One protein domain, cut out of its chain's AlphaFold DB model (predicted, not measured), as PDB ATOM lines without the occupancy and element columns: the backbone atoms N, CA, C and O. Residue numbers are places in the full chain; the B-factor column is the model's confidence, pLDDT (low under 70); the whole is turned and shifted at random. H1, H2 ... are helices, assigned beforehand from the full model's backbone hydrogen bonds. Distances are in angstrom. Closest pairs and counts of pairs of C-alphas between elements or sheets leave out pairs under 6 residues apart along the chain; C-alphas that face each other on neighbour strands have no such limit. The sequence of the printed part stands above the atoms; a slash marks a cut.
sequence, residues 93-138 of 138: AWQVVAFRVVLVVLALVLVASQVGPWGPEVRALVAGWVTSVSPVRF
ATOM      1  N   ALA A  93      42.588 -20.947 -25.899       68.69
ATOM      2  CA  ALA A  93      41.911 -20.888 -27.194       68.69
ATOM      3  C   ALA A  93      41.115 -19.587 -27.369       68.69
ATOM      4  O   ALA A  93      41.155 -18.981 -28.442       68.69
ATOM      5  N   TRP A  94      40.441 -19.116 -26.313       75.50
ATOM      6  CA  TRP A  94      39.699 -17.854 -26.374       75.50
ATOM      7  C   TRP A  94      40.634 -16.643 -26.487       75.50
ATOM      8  O   TRP A  94      40.317 -15.709 -27.218       75.50
ATOM      9  N   GLN A  95      41.807 -16.678 -25.843       77.56
ATOM     10  CA  GLN A  95      42.807 -15.606 -25.921       77.56
ATOM     11  C   GLN A  95      43.358 -15.468 -27.339       77.56
ATOM     12  O   GLN A  95      43.463 -14.360 -27.865       77.56
ATOM     13  N   VAL A  96      43.642 -16.595 -27.998       82.62
ATOM     14  CA  VAL A  96      44.088 -16.610 -29.396       82.62
ATOM     15  C   VAL A  96      42.999 -16.078 -30.326       82.62
ATOM     16  O   VAL A  96      43.297 -15.324 -31.252       82.62
ATOM     17  N   VAL A  97      41.734 -16.440 -30.091       80.62
ATOM     18  CA  VAL A  97      40.605 -15.902 -30.864       80.62
ATOM     19  C   VAL A  97      40.468 -14.396 -30.644       80.62
ATOM     20  O   VAL A  97      40.404 -13.656 -31.623       80.62
ATOM     21  N   ALA A  98      40.494 -13.930 -29.395       84.38
ATOM     22  CA  ALA A  98      40.408 -12.512 -29.058       84.38
ATOM     23  C   ALA A  98      41.550 -11.710 -29.700       84.38
ATOM     24  O   ALA A  98      41.303 -10.704 -30.361       84.38
ATOM     25  N   PHE A  99      42.787 -12.198 -29.599       89.75
ATOM     26  CA  PHE A  99      43.951 -11.568 -30.215       89.75
ATOM     27  C   PHE A  99      43.833 -11.489 -31.744       89.75
ATOM     28  O   PHE A  99      44.117 -10.451 -32.339       89.75
ATOM     29  N   ARG A 100      43.346 -12.554 -32.396       90.25
ATOM     30  CA  ARG A 100      43.091 -12.550 -33.846       90.25
ATOM     31  C   ARG A 100      42.024 -11.536 -34.240       90.25
ATOM     32  O   ARG A 100      42.207 -10.841 -35.233       90.25
ATOM     33  N   VAL A 101      40.938 -11.437 -33.473       92.81
ATOM     34  CA  VAL A 101      39.885 -10.440 -33.715       92.81
ATOM     35  C   VAL A 101      40.461  -9.029 -33.603       92.81
ATOM     36  O   VAL A 101      40.257  -8.227 -34.510       92.81
ATOM     37  N   VAL A 102      41.243  -8.749 -32.556       93.38
ATOM     38  CA  VAL A 102      41.915  -7.453 -32.378       93.38
ATOM     39  C   VAL A 102      42.830  -7.140 -33.561       93.38
ATOM     40  O   VAL A 102      42.726  -6.055 -34.125       93.38
ATOM     41  N   LEU A 103      43.673  -8.083 -33.994       93.44
ATOM     42  CA  LEU A 103      44.551  -7.885 -35.153       93.44
ATOM     43  C   LEU A 103      43.776  -7.593 -36.441       93.44
ATOM     44  O   LEU A 103      44.177  -6.719 -37.204       93.44
ATOM     45  N   VAL A 104      42.669  -8.299 -36.683       92.81
ATOM     46  CA  VAL A 104      41.824  -8.074 -37.865       92.81
ATOM     47  C   VAL A 104      41.198  -6.684 -37.828       92.81
ATOM     48  O   VAL A 104      41.227  -5.984 -38.836       92.81
ATOM     49  N   VAL A 105      40.683  -6.258 -36.673       92.19
ATOM     50  CA  VAL A 105      40.136  -4.905 -36.493       92.19
ATOM     51  C   VAL A 105      41.220  -3.856 -36.717       92.19
ATOM     52  O   VAL A 105      40.992  -2.889 -37.432       92.19
ATOM     53  N   LEU A 106      42.415  -4.058 -36.165       91.62
ATOM     54  CA  LEU A 106      43.523  -3.114 -36.288       91.62
ATOM     55  C   LEU A 106      44.025  -3.020 -37.735       91.62
ATOM     56  O   LEU A 106      44.279  -1.924 -38.223       91.62
ATOM     57  N   ALA A 107      44.077  -4.144 -38.453       84.88
ATOM     58  CA  ALA A 107      44.370  -4.176 -39.883       84.88
ATOM     59  C   ALA A 107      43.276  -3.480 -40.706       84.88
ATOM     60  O   ALA A 107      43.598  -2.704 -41.599       84.88
ATOM     61  N   LEU A 108      41.998  -3.706 -40.387       85.00
ATOM     62  CA  LEU A 108      40.873  -3.007 -41.015       85.00
ATOM     63  C   LEU A 108      40.958  -1.502 -40.782       85.00
ATOM     64  O   LEU A 108      40.796  -0.761 -41.736       85.00
ATOM     65  N   VAL A 109      41.256  -1.058 -39.560       83.62
ATOM     66  CA  VAL A 109      41.446   0.360 -39.219       83.62
ATOM     67  C   VAL A 109      42.662   0.940 -39.935       83.62
ATOM     68  O   VAL A 109      42.591   2.054 -40.438       83.62
ATOM     69  N   LEU A 110      43.765   0.196 -40.032       82.75
ATOM     70  CA  LEU A 110      44.969   0.646 -40.727       82.75
ATOM     71  C   LEU A 110      44.723   0.778 -42.232       82.75
ATOM     72  O   LEU A 110      44.966   1.842 -42.792       82.75
ATOM     73  N   VAL A 111      44.179  -0.253 -42.882       76.56
ATOM     74  CA  VAL A 111      43.738  -0.184 -44.286       76.56
ATOM     75  C   VAL A 111      42.743   0.953 -44.448       76.56
ATOM     76  O   VAL A 111      42.840   1.730 -45.395       76.56
ATOM     77  N   ALA A 112      41.846   1.101 -43.475       71.38
ATOM     78  CA  ALA A 112      40.879   2.163 -43.501       71.38
ATOM     79  C   ALA A 112      41.536   3.555 -43.389       71.38
ATOM     80  O   ALA A 112      41.090   4.526 -43.983       71.38
ATOM     81  N   SER A 113      42.637   3.673 -42.659       70.75
ATOM     82  CA  SER A 113      43.370   4.933 -42.521       70.75
ATOM     83  C   SER A 113      44.187   5.294 -43.766       70.75
ATOM     84  O   SER A 113      44.473   6.468 -43.982       70.75
ATOM     85  N   GLN A 114      44.558   4.304 -44.588       76.44
ATOM     86  CA  GLN A 114      45.345   4.519 -45.809       76.44
ATOM     87  C   GLN A 114      44.486   4.855 -47.031       76.44
ATOM     88  O   GLN A 114      44.977   5.455 -47.985       76.44
ATOM     89  N   VAL A 115      43.205   4.490 -47.006       67.38
ATOM     90  CA  VAL A 115      42.228   4.917 -48.007       67.38
ATOM     91  C   VAL A 115      41.577   6.196 -47.477       67.38
ATOM     92  O   VAL A 115      41.000   6.190 -46.395       67.38
ATOM     93  N   GLY A 116      41.749   7.308 -48.201       64.94
ATOM     94  CA  GLY A 116      41.330   8.661 -47.810       64.94
ATOM     95  C   GLY A 116      39.858   8.810 -47.377       64.94
ATOM     96  O   GLY A 116      39.087   7.854 -47.399       64.94
ATOM     97  N   PRO A 117      39.457  10.032 -46.971       63.50
ATOM     98  CA  PRO A 117      38.373  10.290 -46.028       63.50
ATOM     99  C   PRO A 117      37.100   9.563 -46.439       63.50
ATOM    100  O   PRO A 117      36.439   9.954 -47.398       63.50
ATOM    101  N   TRP A 118      36.788   8.513 -45.677       65.00
ATOM    102  CA  TRP A 118      35.569   7.717 -45.721       65.00
ATOM    103  C   TRP A 118      34.408   8.578 -46.201       65.00
ATOM    104  O   TRP A 118      33.979   9.521 -45.514       65.00
ATOM    105  N   GLY A 119      33.977   8.301 -47.436       65.12
ATOM    106  CA  GLY A 119      32.897   9.023 -48.087       65.12
ATOM    107  C   GLY A 119      31.683   9.126 -47.156       65.12
ATOM    108  O   GLY A 119      31.535   8.319 -46.229       65.12
ATOM    109  N   PRO A 120      30.818  10.132 -47.346       66.56
ATOM    110  CA  PRO A 120      29.642  10.341 -46.498       66.56
ATOM    111  C   PRO A 120      28.786   9.070 -46.333       66.56
ATOM    112  O   PRO A 120      28.215   8.857 -45.267       66.56
ATOM    113  N   GLU A 121      28.793   8.176 -47.323       70.00
ATOM    114  CA  GLU A 121      28.139   6.862 -47.281       70.00
ATOM    115  C   GLU A 121      28.661   5.950 -46.162       70.00
ATOM    116  O   GLU A 121      27.870   5.334 -45.449       70.00
ATOM    117  N   VAL A 122      29.982   5.871 -45.957       69.19
ATOM    118  CA  VAL A 122      30.537   4.999 -44.911       69.19
ATOM    119  C   VAL A 122      30.313   5.599 -43.530       69.19
ATOM    120  O   VAL A 122      30.024   4.872 -42.585       69.19
ATOM    121  N   ARG A 123      30.340   6.930 -43.407       69.19
ATOM    122  CA  ARG A 123      29.936   7.604 -42.165       69.19
ATOM    123  C   ARG A 123      28.470   7.340 -41.827       69.19
ATOM    124  O   ARG A 123      28.176   7.063 -40.668       69.19
ATOM    125  N   ALA A 124      27.577   7.353 -42.816       75.38
ATOM    126  CA  ALA A 124      26.167   7.022 -42.625       75.38
ATOM    127  C   ALA A 124      25.959   5.546 -42.238       75.38
ATOM    128  O   ALA A 124      25.180   5.256 -41.332       75.38
ATOM    129  N   LEU A 125      26.698   4.620 -42.858       75.81
ATOM    130  CA  LEU A 125      26.670   3.193 -42.510       75.81
ATOM    131  C   LEU A 125      27.195   2.927 -41.097       75.81
ATOM    132  O   LEU A 125      26.572   2.179 -40.345       75.81
ATOM    133  N   VAL A 126      28.309   3.555 -40.715       75.94
ATOM    134  CA  VAL A 126      28.879   3.431 -39.367       75.94
ATOM    135  C   VAL A 126      27.955   4.068 -38.335       75.94
ATOM    136  O   VAL A 126      27.695   3.442 -37.314       75.94
ATOM    137  N   ALA A 127      27.406   5.256 -38.597       73.69
ATOM    138  CA  ALA A 127      26.437   5.892 -37.708       73.69
ATOM    139  C   ALA A 127      25.193   5.010 -37.515       73.69
ATOM    140  O   ALA A 127      24.807   4.756 -36.376       73.69
ATOM    141  N   GLY A 128      24.637   4.468 -38.604       78.69
ATOM    142  CA  GLY A 128      23.505   3.540 -38.562       78.69
ATOM    143  C   GLY A 128      23.818   2.261 -37.779       78.69
ATOM    144  O   GLY A 128      23.029   1.829 -36.933       78.69
ATOM    145  N   TRP A 129      25.003   1.685 -37.989       79.12
ATOM    146  CA  TRP A 129      25.449   0.512 -37.245       79.12
ATOM    147  C   TRP A 129      25.632   0.814 -35.754       79.12
ATOM    148  O   TRP A 129      25.074   0.102 -34.920       79.12
ATOM    149  N   VAL A 130      26.322   1.901 -35.402       77.00
ATOM    150  CA  VAL A 130      26.516   2.337 -34.010       77.00
ATOM    151  C   VAL A 130      25.172   2.549 -33.312       77.00
ATOM    152  O   VAL A 130      24.996   2.059 -32.198       77.00
ATOM    153  N   THR A 131      24.194   3.175 -33.973       73.50
ATOM    154  CA  THR A 131      22.837   3.323 -33.414       73.50
ATOM    155  C   THR A 131      22.094   1.996 -33.255       73.50
ATOM    156  O   THR A 131      21.282   1.857 -32.345       73.50
ATOM    157  N   SER A 132      22.370   0.999 -34.101       73.19
ATOM    158  CA  SER A 132      21.743  -0.326 -34.000       73.19
ATOM    159  C   SER A 132      22.348  -1.202 -32.898       73.19
ATOM    160  O   SER A 132      21.644  -2.013 -32.298       73.19
ATOM    161  N   VAL A 133      23.645  -1.036 -32.621       70.62
ATOM    162  CA  VAL A 133      24.387  -1.833 -31.630       70.62
ATOM    163  C   VAL A 133      24.371  -1.178 -30.250       70.62
ATOM    164  O   VAL A 133      24.417  -1.881 -29.242       70.62
ATOM    165  N   SER A 134      24.241   0.147 -30.190       51.12
ATOM    166  CA  SER A 134      24.043   0.902 -28.955       51.12
ATOM    167  C   SER A 134      22.653   1.541 -28.946       51.12
ATOM    168  O   SER A 134      22.516   2.727 -29.259       51.12
ATOM    169  N   PRO A 135      21.589   0.793 -28.593       56.97
ATOM    170  CA  PRO A 135      20.320   1.407 -28.248       56.97
ATOM    171  C   PRO A 135      20.506   2.101 -26.894       56.97
ATOM    172  O   PRO A 135      20.173   1.548 -25.847       56.97
ATOM    173  N   VAL A 136      21.087   3.303 -26.899       53.66
ATOM    174  CA  VAL A 136      21.088   4.168 -25.719       53.66
ATOM    175  C   VAL A 136      19.639   4.577 -25.493       53.66
ATOM    176  O   VAL A 136      19.115   5.477 -26.146       53.66
ATOM    177  N   ARG A 137      18.963   3.840 -24.611       49.38
ATOM    178  CA  ARG A 137      17.693   4.255 -24.028       49.38
ATOM    179  C   ARG A 137      18.020   5.330 -22.999       49.38
ATOM    180  O   ARG A 137      18.565   5.005 -21.947       49.38
ATOM    181  N   PHE A 138      17.760   6.581 -23.361       44.88
ATOM    182  CA  PHE A 138      17.510   7.630 -22.378       44.88
ATOM    183  C   PHE A 138      16.153   7.388 -21.715       44.88
ATOM    184  O   PHE A 138      15.245   6.878 -22.418       44.88
TER     185      PHE A 138
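What this domain is: This is residues 93 to 138 of the 138 residues of an uncharacterized protein of Pseudonocardia sp. CNS-139 (UniProt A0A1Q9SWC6). Look for an open, lopsided U: the long helix H1 makes one arm, a tight link the base, and the shorter H2 the other arm, folding back with an empty space between them. A tail, residues 134 to 138, runs on past H2. The printed part has 46 residues with two named helices, H1 then H2, and no named strand; its class is all helix. It is flat, spanning 35 by 34 by 11 A, and only just loose, close to extended, with a radius of gyration of the C-alphas of 14.1 A.

How they stand to each other: Start at H1, residues 93 to 114; it is apart from H2, residues 120 to 133. In H1 and H2 every O i to N i+4 pair is within hydrogen-bond range.

Where its parts are: Find C-alpha 93 at (41.911, -20.888, -27.194); from there H1 runs 31.7 A to C-alpha 114. H2 runs 19.9 A, ending at C-alpha 133, (24.387, -1.833, -31.630).

The domain as a whole: The C-alphas farthest apart, of Ala 93 and Pro 120, are 38.7 A apart. The printed part has no cut. The model's pLDDT is under 70 at residues 93, 115 to 120, 122 to 123 and 134 to 138.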